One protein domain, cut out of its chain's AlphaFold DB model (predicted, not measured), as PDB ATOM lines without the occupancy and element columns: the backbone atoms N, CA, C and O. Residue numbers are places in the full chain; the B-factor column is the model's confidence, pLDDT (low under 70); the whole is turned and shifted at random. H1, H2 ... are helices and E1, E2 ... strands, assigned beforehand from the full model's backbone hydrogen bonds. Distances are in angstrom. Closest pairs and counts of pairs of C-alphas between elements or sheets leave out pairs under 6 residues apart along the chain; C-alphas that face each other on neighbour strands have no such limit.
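AT A GLANCE: This is residues 1381 to 1449 of the 1500 residues of the protein "Chromodomain-helicase-DNA-binding protein" of Paracoccidioides lutzii (strain ATCC MYA-826 / Pb01) (UniProt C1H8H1). This is a helical hairpin, H2 and H3 side by side, with a small, loop-rich strand hairpin, E1 and E2, set off to one side of it. H3 is the longer leg and runs on beyond H2, and the short helix H1 lies between the strand hairpin and the helices. The printed part has 69 residues, with two named strands and then three named helices in the order E1, E2, H1, H2, H3; the two strands form an antiparallel sheet, and the class is mostly helix. The whole is only just loose, close to compact, with a radius of gyration of the C-alphas of 13.5 A, and its outline is flat, 40 by 35 by 17 A.

HOW THE PARTS SIT: Start at E1, residues 1386 to 1388, and go on to E2, residues 1395 to 1397: they are a hairpin of antiparallel neighbours, with 135 degrees between their directions. Look for N 1387 and O 1396 at 3.1 A and N 1396 and O 1387 at 2.9 A, both within hydrogen-bond range; C-alphas 1388 and 1395 face each other at 4.1 A. Next comes H1, residues 1404 to 1407, whose closest C-alpha pair with E2 is His 1396 and Pro 1404, 8.0 A apart. H2, residues 1409 to 1421, only just touches H1, with 3 pairs of C-alphas within 8 A, only at the corner by their link and with residues 1411 to 1412 alone; the closest C-alphas are those of His 1405 and Gln 1411, 5.6 A apart. H3, residues 1426 to 1449, touches H2 and forms a helical hairpin with it, at a shallow tilt of 16 degrees, opposite ways; their closest C-alphas, of Leu 1419 and Val 1429, are 6.2 A apart. H1 and H3 are close but not clearly touching, with the C-alphas of Asn 1407 and Leu 1443 closest at 7.1 A. Both strands are apart from H2 and H3. In H3 every O i to N i+4 pair is within hydrogen-bond range, in H2 7 of 9 are, and H1 is too short for such a pair.

IN THESE COORDINATES: Find C-alpha 1386 at (-48.639, -52.488, -23.177), where E1 begins; it spans 6.6 A, and E2 spans 7.3 A. H1 covers 5.4 A. From C-alpha 1409 at (-37.759, -41.443, -6.459), H2 runs 19.2 A to Glu 1421. H3 then runs 33.8 A from Arg 1426 to C-alpha 1449 at (-38.759, -26.585, -6.724).

THE WHOLE: The two C-alphas farthest apart, of Leu 1383 and Arg 1426, are 40.5 A apart. The printed part has no cut. The links H1 to H2 and H2 to H3 are tight, and those from E1 to E2 and E2 to H1 are short. Residues 1422 to 1427 stand free. The mean pLDDT of the printed part is 79.8; look for values under 70 at residues 1381 to 1387, 1389 to 1391, 1393 and 1396 to 1402.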
ATOM      1  N   LEU A1381     -54.273 -44.958 -24.499       69.53
ATOM      2  CA  LEU A1381     -53.251 -45.874 -23.979       69.53
ATOM      3  C   LEU A1381     -53.690 -47.348 -23.952       69.53
ATOM      4  O   LEU A1381     -52.843 -48.221 -24.068       69.53
ATOM      5  N   LYS A1382     -54.993 -47.647 -23.846       69.85
ATOM      6  CA  LYS A1382     -55.495 -49.025 -23.971       69.85
ATOM      7  C   LYS A1382     -55.448 -49.486 -25.432       69.85
ATOM      8  O   LYS A1382     -55.140 -50.645 -25.678       69.85
ATOM      9  N   LEU A1383     -55.691 -48.571 -26.378       69.03
ATOM     10  CA  LEU A1383     -55.541 -48.806 -27.819       69.03
ATOM     11  C   LEU A1383     -54.067 -48.954 -28.246       69.03
ATOM     12  O   LEU A1383     -53.777 -49.723 -29.153       69.03
ATOM     13  N   ALA A1384     -53.133 -48.280 -27.566       65.01
ATOM     14  CA  ALA A1384     -51.692 -48.375 -27.832       65.01
ATOM     15  C   ALA A1384     -51.039 -49.711 -27.410       65.01
ATOM     16  O   ALA A1384     -49.904 -49.982 -27.798       65.01
ATOM     17  N   GLY A1385     -51.715 -50.530 -26.597       66.59
ATOM     18  CA  GLY A1385     -51.138 -51.747 -26.016       66.59
ATOM     19  C   GLY A1385     -50.127 -51.485 -24.886       66.59
ATOM     20  O   GLY A1385     -49.853 -50.344 -24.506       66.59
ATOM     21  N   VAL A1386     -49.591 -52.561 -24.301       69.75
ATOM     22  CA  VAL A1386     -48.639 -52.488 -23.177       69.75
ATOM     23  C   VAL A1386     -47.218 -52.764 -23.675       69.75
ATOM     24  O   VAL A1386     -46.919 -53.868 -24.123       69.75
ATOM     25  N   GLU A1387     -46.324 -51.779 -23.572       64.93
ATOM     26  CA  GLU A1387     -44.934 -51.909 -24.021       64.93
ATOM     27  C   GLU A1387     -44.045 -52.457 -22.888       64.93
ATOM     28  O   GLU A1387     -44.007 -51.897 -21.791       64.93
ATOM     29  N   HIS A1388     -43.285 -53.529 -23.140       72.65
ATOM     30  CA  HIS A1388     -42.253 -54.005 -22.209       72.65
ATOM     31  C   HIS A1388     -41.010 -53.112 -22.293       72.65
ATOM     32  O   HIS A1388     -40.376 -53.021 -23.345       72.65
ATOM     33  N   CYS A1389     -40.631 -52.457 -21.192       67.79
ATOM     34  CA  CYS A1389     -39.526 -51.505 -21.225       67.79
ATOM     35  C   CYS A1389     -38.176 -52.121 -20.840       67.79
ATOM     36  O   CYS A1389     -37.932 -52.448 -19.677       67.79
ATOM     37  N   GLY A1390     -37.239 -52.143 -21.792       67.05
ATOM     38  CA  GLY A1390     -35.868 -52.631 -21.590       67.05
ATOM     39  C   GLY A1390     -35.008 -51.857 -20.577       67.05
ATOM     40  O   GLY A1390     -33.898 -52.292 -20.297       67.05
ATOM     41  N   ILE A1391     -35.483 -50.735 -20.016       68.63
ATOM     42  CA  ILE A1391     -34.780 -49.995 -18.945       68.63
ATOM     43  C   ILE A1391     -35.194 -50.488 -17.553       68.63
ATOM     44  O   ILE A1391     -34.375 -50.541 -16.640       68.63
ATOM     45  N   CYS A1392     -36.481 -50.787 -17.368       70.74
ATOM     46  CA  CYS A1392     -37.089 -50.975 -16.050       70.74
ATOM     47  C   CYS A1392     -37.790 -52.337 -15.884       70.74
ATOM     48  O   CYS A1392     -38.351 -52.596 -14.823       70.74
ATOM     49  N   GLY A1393     -37.756 -53.205 -16.905       69.12
ATOM     50  CA  GLY A1393     -38.231 -54.599 -16.889       69.12
ATOM     51  C   GLY A1393     -39.752 -54.782 -16.830       69.12
ATOM     52  O   GLY A1393     -40.261 -55.838 -17.187       69.12
ATOM     53  N   ILE A1394     -40.476 -53.751 -16.402       71.44
ATOM     54  CA  ILE A1394     -41.921 -53.753 -16.184       71.44
ATOM     55  C   ILE A1394     -42.634 -53.236 -17.441       71.44
ATOM     56  O   ILE A1394     -42.156 -52.322 -18.120       71.44
ATOM     57  N   ALA A1395     -43.782 -53.838 -17.755       72.14
ATOM     58  CA  ALA A1395     -44.619 -53.451 -18.881       72.14
ATOM     59  C   ALA A1395     -45.462 -52.208 -18.541       72.14
ATOM     60  O   ALA A1395     -46.101 -52.153 -17.489       72.14
ATOM     61  N   HIS A1396     -45.467 -51.201 -19.417       69.40
ATOM     62  CA  HIS A1396     -46.167 -49.936 -19.191       69.40
ATOM     63  C   HIS A1396     -46.602 -49.251 -20.499       69.40
ATOM     64  O   HIS A1396     -45.990 -49.425 -21.550       69.40
ATOM     65  N   TYR A1397     -47.638 -48.416 -20.442       68.18
ATOM     66  CA  TYR A1397     -48.196 -47.748 -21.623       68.18
ATOM     67  C   TYR A1397     -47.252 -46.690 -22.238       68.18
ATOM     68  O   TYR A1397     -46.721 -45.823 -21.538       68.18
ATOM     69  N   GLY A1398     -47.078 -46.735 -23.562       57.00
ATOM     70  CA  GLY A1398     -46.014 -46.064 -24.330       57.00
ATOM     71  C   GLY A1398     -46.084 -44.540 -24.519       57.00
ATOM     72  O   GLY A1398     -45.771 -44.044 -25.600       57.00
ATOM     73  N   ARG A1399     -46.476 -43.747 -23.511       58.97
ATOM     74  CA  ARG A1399     -46.747 -42.300 -23.702       58.97
ATOM     75  C   ARG A1399     -45.510 -41.392 -23.854       58.97
ATOM     76  O   ARG A1399     -45.648 -40.262 -24.303       58.97
ATOM     77  N   GLY A1400     -44.307 -41.830 -23.471       60.19
ATOM     78  CA  GLY A1400     -43.103 -40.976 -23.485       60.19
ATOM     79  C   GLY A1400     -41.815 -41.727 -23.825       60.19
ATOM     80  O   GLY A1400     -41.776 -42.951 -23.712       60.19
ATOM     81  N   ARG A1401     -40.763 -41.016 -24.264       59.86
ATOM     82  CA  ARG A1401     -39.451 -41.612 -24.621       59.86
ATOM     83  C   ARG A1401     -38.691 -42.223 -23.428       59.86
ATOM     84  O   ARG A1401     -37.763 -42.992 -23.642       59.86
ATOM     85  N   THR A1402     -39.067 -41.903 -22.190       67.84
ATOM     86  CA  THR A1402     -38.442 -42.395 -20.950       67.84
ATOM     87  C   THR A1402     -39.381 -43.326 -20.178       67.84
ATOM     88  O   THR A1402     -40.591 -43.099 -20.149       67.84
ATOM     89  N   CYS A1403     -38.837 -44.355 -19.512       74.53
ATOM     90  CA  CYS A1403     -39.633 -45.216 -18.626       74.53
ATOM     91  C   CYS A1403     -40.260 -44.377 -17.489       74.53
ATOM     92  O   CYS A1403     -39.512 -43.679 -16.797       74.53
ATOM     93  N   PRO A1404     -41.579 -44.467 -17.208       75.62
ATOM     94  CA  PRO A1404     -42.227 -43.741 -16.112       75.62
ATOM     95  C   PRO A1404     -41.604 -44.001 -14.735       75.62
ATOM     96  O   PRO A1404     -41.645 -43.134 -13.866       75.62
ATOM     97  N   HIS A1405     -40.961 -45.156 -14.541       80.05
ATOM     98  CA  HIS A1405     -40.266 -45.502 -13.301       80.05
ATOM     99  C   HIS A1405     -39.053 -44.585 -13.043       80.05
ATOM    100  O   HIS A1405     -38.727 -44.327 -11.888       80.05
ATOM    101  N   LEU A1406     -38.450 -43.990 -14.083       84.25
ATOM    102  CA  LEU A1406     -37.404 -42.965 -13.937       84.25
ATOM    103  C   LEU A1406     -37.939 -41.625 -13.399       84.25
ATOM    104  O   LEU A1406     -37.144 -40.790 -12.976       84.25
ATOM    105  N   ASN A1407     -39.262 -41.415 -13.374       83.13
ATOM    106  CA  ASN A1407     -39.886 -40.256 -12.726       83.13
ATOM    107  C   ASN A1407     -40.209 -40.495 -11.235       83.13
ATOM    108  O   ASN A1407     -40.705 -39.587 -10.570       83.13
ATOM    109  N   SER A1408     -39.946 -41.693 -10.695       84.06
ATOM    110  CA  SER A1408     -40.263 -42.061  -9.310       84.06
ATOM    111  C   SER A1408     -39.001 -42.228  -8.459       84.06
ATOM    112  O   SER A1408     -38.139 -43.061  -8.735       84.06
ATOM    113  N   GLU A1409     -38.905 -41.446  -7.379       85.87
ATOM    114  CA  GLU A1409     -37.759 -41.443  -6.459       85.87
ATOM    115  C   GLU A1409     -37.535 -42.819  -5.800       85.87
ATOM    116  O   GLU A1409     -36.391 -43.254  -5.661       85.87
ATOM    117  N   THR A1410     -38.611 -43.539  -5.457       86.09
ATOM    118  CA  THR A1410     -38.553 -44.897  -4.887       86.09
ATOM    119  C   THR A1410     -38.168 -45.957  -5.915       86.09
ATOM    120  O   THR A1410     -37.401 -46.858  -5.587       86.09
ATOM    121  N   GLN A1411     -38.627 -45.841  -7.163       85.18
ATOM    122  CA  GLN A1411     -38.224 -46.748  -8.246       85.18
ATOM    123  C   GLN A1411     -36.740 -46.569  -8.599       85.18
ATOM    124  O   GLN A1411     -35.997 -47.546  -8.649       85.18
ATOM    125  N   VAL A1412     -36.264 -45.327  -8.739       87.80
ATOM    126  CA  VAL A1412     -34.835 -45.034  -8.952       87.80
ATOM    127  C   VAL A1412     -33.986 -45.478  -7.751       87.80
ATOM    128  O   VAL A1412     -32.859 -45.943  -7.932       87.80
ATOM    129  N   ALA A1413     -34.511 -45.401  -6.522       86.97
ATOM    130  CA  ALA A1413     -33.844 -45.949  -5.339       86.97
ATOM    131  C   ALA A1413     -33.775 -47.490  -5.341       86.97
ATOM    132  O   ALA A1413     -32.740 -48.027  -4.950       86.97
ATOM    133  N   LEU A1414     -34.818 -48.184  -5.811       86.70
ATOM    134  CA  LEU A1414     -34.816 -49.640  -6.011       86.70
ATOM    135  C   LEU A1414     -33.805 -50.057  -7.085       86.70
ATOM    136  O   LEU A1414     -32.981 -50.923  -6.817       86.70
ATOM    137  N   MET A1415     -33.768 -49.378  -8.236       86.78
ATOM    138  CA  MET A1415     -32.766 -49.623  -9.287       86.78
ATOM    139  C   MET A1415     -31.326 -49.416  -8.773       86.78
ATOM    140  O   MET A1415     -30.442 -50.226  -9.042       86.78
ATOM    141  N   LEU A1416     -31.088 -48.374  -7.963       90.11
ATOM    142  CA  LEU A1416     -29.812 -48.140  -7.260       90.11
ATOM    143  C   LEU A1416     -29.525 -49.146  -6.126       90.11
ATOM    144  O   LEU A1416     -28.398 -49.194  -5.621       90.11
ATOM    145  N   GLY A1417     -30.528 -49.913  -5.692       87.69
ATOM    146  CA  GLY A1417     -30.378 -51.096  -4.849       87.69
ATOM    147  C   GLY A1417     -29.914 -52.283  -5.685       87.69
ATOM    148  O   GLY A1417     -28.807 -52.770  -5.475       87.69
ATOM    149  N   SER A1418     -30.699 -52.661  -6.696       85.12
ATOM    150  CA  SER A1418     -30.429 -53.782  -7.604       85.12
ATOM    151  C   SER A1418     -29.072 -53.683  -8.310       85.12
ATOM    152  O   SER A1418     -28.398 -54.695  -8.472       85.12
ATOM    153  N   LEU A1419     -28.597 -52.479  -8.657       86.89
ATOM    154  CA  LEU A1419     -27.248 -52.289  -9.211       86.89
ATOM    155  C   LEU A1419     -26.110 -52.701  -8.260       86.89
ATOM    156  O   LEU A1419     -25.026 -53.018  -8.736       86.89
ATOM    157  N   LYS A1420     -26.320 -52.737  -6.936       84.02
ATOM    158  CA  LYS A1420     -25.312 -53.243  -5.980       84.02
ATOM    159  C   LYS A1420     -25.220 -54.768  -5.957       84.02
ATOM    160  O   LYS A1420     -24.207 -55.301  -5.515       84.02
ATOM    161  N   GLU A1421     -26.289 -55.435  -6.377       85.36
ATOM    162  CA  GLU A1421     -26.436 -56.894  -6.418       85.36
ATOM    163  C   GLU A1421     -26.252 -57.437  -7.848       85.36
ATOM    164  O   GLU A1421     -26.245 -58.646  -8.068       85.36
ATOM    165  N   SER A1422     -26.066 -56.543  -8.827       80.36
ATOM    166  CA  SER A1422     -25.849 -56.886 -10.229       80.36
ATOM    167  C   SER A1422     -24.497 -57.589 -10.439       80.36
ATOM    168  O   SER A1422     -23.470 -57.078  -9.982       80.36
ATOM    169  N   PRO A1423     -24.459 -58.721 -11.168       87.44
ATOM    170  CA  PRO A1423     -23.223 -59.423 -11.522       87.44
ATOM    171  C   PRO A1423     -22.504 -58.827 -12.750       87.44
ATOM    172  O   PRO A1423     -21.525 -59.410 -13.219       87.44
ATOM    173  N   GLU A1424     -22.994 -57.711 -13.300       83.23
ATOM    174  CA  GLU A1424     -22.436 -57.061 -14.492       83.23
ATOM    175  C   GLU A1424     -21.049 -56.435 -14.260       83.23
ATOM    176  O   GLU A1424     -20.578 -56.267 -13.130       83.23
ATOM    177  N   GLN A1425     -20.374 -56.058 -15.352       86.26
ATOM    178  CA  GLN A1425     -19.086 -55.364 -15.270       86.26
ATOM    179  C   GLN A1425     -19.183 -54.094 -14.405       86.26
ATOM    180  O   GLN A1425     -20.065 -53.258 -14.600       86.26
ATOM    181  N   ARG A1426     -18.213 -53.893 -13.498       82.75
ATOM    182  CA  ARG A1426     -18.173 -52.716 -12.606       82.75
ATOM    183  C   ARG A1426     -18.236 -51.378 -13.341       82.75
ATOM    184  O   ARG A1426     -18.863 -50.464 -12.830       82.75
ATOM    185  N   THR A1427     -17.633 -51.280 -14.522       83.06
ATOM    186  CA  THR A1427     -17.713 -50.118 -15.423       83.06
ATOM    187  C   THR A1427     -19.163 -49.766 -15.756       83.06
ATOM    188  O   THR A1427     -19.605 -48.658 -15.462       83.06
ATOM    189  N   LEU A1428     -19.933 -50.731 -16.268       83.34
ATOM    190  CA  LEU A1428     -21.357 -50.570 -16.583       83.34
ATOM    191  C   LEU A1428     -22.193 -50.275 -15.329       83.34
ATOM    192  O   LEU A1428     -23.080 -49.423 -15.362       83.34
ATOM    193  N   VAL A1429     -21.891 -50.932 -14.203       88.94
ATOM    194  CA  VAL A1429     -22.571 -50.694 -12.920       88.94
ATOM    195  C   VAL A1429     -22.299 -49.283 -12.387       88.94
ATOM    196  O   VAL A1429     -23.231 -48.628 -11.914       88.94
ATOM    197  N   ASP A1430     -21.067 -48.778 -12.482       86.01
ATOM    198  CA  ASP A1430     -20.695 -47.426 -12.052       86.01
ATOM    199  C   ASP A1430     -21.260 -46.350 -12.997       86.01
ATOM    200  O   ASP A1430     -21.745 -45.322 -12.517       86.01
ATOM    201  N   GLU A1431     -21.303 -46.585 -14.313       86.56
ATOM    202  CA  GLU A1431     -21.967 -45.695 -15.277       86.56
ATOM    203  C   GLU A1431     -23.485 -45.635 -15.061       86.56
ATOM    204  O   GLU A1431     -24.043 -44.542 -14.925       86.56
ATOM    205  N   ALA A1432     -24.154 -46.784 -14.927       85.49
ATOM    206  CA  ALA A1432     -25.581 -46.846 -14.610       85.49
ATOM    207  C   ALA A1432     -25.882 -46.214 -13.238       85.49
ATOM    208  O   ALA A1432     -26.849 -45.464 -13.085       85.49
ATOM    209  N   THR A1433     -25.010 -46.426 -12.247       91.31
ATOM    210  CA  THR A1433     -25.106 -45.786 -10.928       91.31
ATOM    211  C   THR A1433     -24.918 -44.270 -11.022       91.31
ATOM    212  O   THR A1433     -25.636 -43.528 -10.350       91.31
ATOM    213  N   LYS A1434     -23.996 -43.777 -11.856       90.19
ATOM    214  CA  LYS A1434     -23.777 -42.343 -12.114       90.19
ATOM    215  C   LYS A1434     -24.995 -41.718 -12.802       90.19
ATOM    216  O   LYS A1434     -25.461 -40.671 -12.352       90.19
ATOM    217  N   TYR A1435     -25.556 -42.385 -13.811       88.99
ATOM    218  CA  TYR A1435     -26.764 -41.960 -14.522       88.99
ATOM    219  C   TYR A1435     -27.988 -41.892 -13.593       88.99
ATOM    220  O   TYR A1435     -28.617 -40.839 -13.472       88.99
ATOM    221  N   LEU A1436     -28.275 -42.961 -12.843       89.65
ATOM    222  CA  LEU A1436     -29.396 -42.993 -11.898       89.65
ATOM    223  C   LEU A1436     -29.203 -42.047 -10.704       89.65
ATOM    224  O   LEU A1436     -30.182 -41.484 -10.218       89.65
ATOM    225  N   ARG A1437     -27.967 -41.794 -10.244       89.36
ATOM    226  CA  ARG A1437     -27.692 -40.717  -9.269       89.36
ATOM    227  C   ARG A1437     -27.958 -39.332  -9.860       89.36
ATOM    228  O   ARG A1437     -28.474 -38.483  -9.137       89.36
ATOM    229  N   GLY A1438     -27.658 -39.117 -11.142       88.79
ATOM    230  CA  GLY A1438     -28.019 -37.903 -11.879       88.79
ATOM    231  C   GLY A1438     -29.533 -37.691 -11.911       88.79
ATOM    232  O   GLY A1438     -30.015 -36.662 -11.437       88.79
ATOM    233  N   ILE A1439     -30.289 -38.705 -12.350       88.17
ATOM    234  CA  ILE A1439     -31.762 -38.682 -12.345       88.17
ATOM    235  C   ILE A1439     -32.302 -38.449 -10.929       88.17
ATOM    236  O   ILE A1439     -33.145 -37.578 -10.742       88.17
ATOM    237  N   ARG A1440     -31.792 -39.148  -9.904       88.99
ATOM    238  CA  ARG A1440     -32.240 -38.938  -8.516       88.99
ATOM    239  C   ARG A1440     -31.943 -37.520  -8.020       88.99
ATOM    240  O   ARG A1440     -32.757 -36.954  -7.295       88.99
ATOM    241  N   GLY A1441     -30.811 -36.937  -8.413       87.74
ATOM    242  CA  GLY A1441     -30.472 -35.543  -8.127       87.74
ATOM    243  C   GLY A1441     -31.463 -34.564  -8.759       87.74
ATOM    244  O   GLY A1441     -31.953 -33.666  -8.074       87.74
ATOM    245  N   ASP A1442     -31.816 -34.766 -10.031       86.13
ATOM    246  CA  ASP A1442     -32.755 -33.888 -10.733       86.13
ATOM    247  C   ASP A1442     -34.214 -34.095 -10.274       86.13
ATOM    248  O   ASP A1442     -34.955 -33.123 -10.148       86.13
ATOM    249  N   LEU A1443     -34.612 -35.315  -9.884       88.29
ATOM    250  CA  LEU A1443     -35.886 -35.572  -9.196       88.29
ATOM    251  C   LEU A1443     -35.971 -34.825  -7.859       88.29
ATOM    252  O   LEU A1443     -36.949 -34.121  -7.619       88.29
ATOM    253  N   VAL A1444     -34.940 -34.915  -7.009       86.94
ATOM    254  CA  VAL A1444     -34.887 -34.189  -5.725       86.94
ATOM    255  C   VAL A1444     -34.875 -32.670  -5.942       86.94
ATOM    256  O   VAL A1444     -35.505 -31.933  -5.183       86.94
ATOM    257  N   ARG A1445     -34.228 -32.182  -7.009       85.88
ATOM    258  CA  ARG A1445     -34.269 -30.769  -7.418       85.88
ATOM    259  C   ARG A1445     -35.674 -30.338  -7.846       85.88
ATOM    260  O   ARG A1445     -36.167 -29.337  -7.334       85.88
ATOM    261  N   ARG A1446     -36.349 -31.094  -8.722       85.04
ATOM    262  CA  ARG A1446     -37.741 -30.825  -9.143       85.04
ATOM    263  C   ARG A1446     -38.709 -30.879  -7.961       85.04
ATOM    264  O   ARG A1446     -39.579 -30.020  -7.857       85.04
ATOM    265  N   LYS A1447     -38.517 -31.836  -7.049       86.36
ATOM    266  CA  LYS A1447     -39.270 -31.971  -5.798       86.36
ATOM    267  C   LYS A1447     -39.117 -30.723  -4.928       86.36
ATOM    268  O   LYS A1447     -40.126 -30.088  -4.653       86.36
ATOM    269  N   ARG A1448     -37.885 -30.273  -4.651       85.17
ATOM    270  CA  ARG A1448     -37.620 -29.004  -3.942       85.17
ATOM    271  C   ARG A1448     -38.195 -27.773  -4.642       85.17
ATOM    272  O   ARG A1448     -38.703 -26.882  -3.974       85.17
ATOM    273  N   VAL A1449     -38.144 -27.698  -5.973       82.44
ATOM    274  CA  VAL A1449     -38.759 -26.585  -6.724       82.44
ATOM    275  C   VAL A1449     -40.286 -26.608  -6.598       82.44
ATOM    276  O   VAL A1449     -40.898 -25.551  -6.462       82.44
TER     277      VAL A1449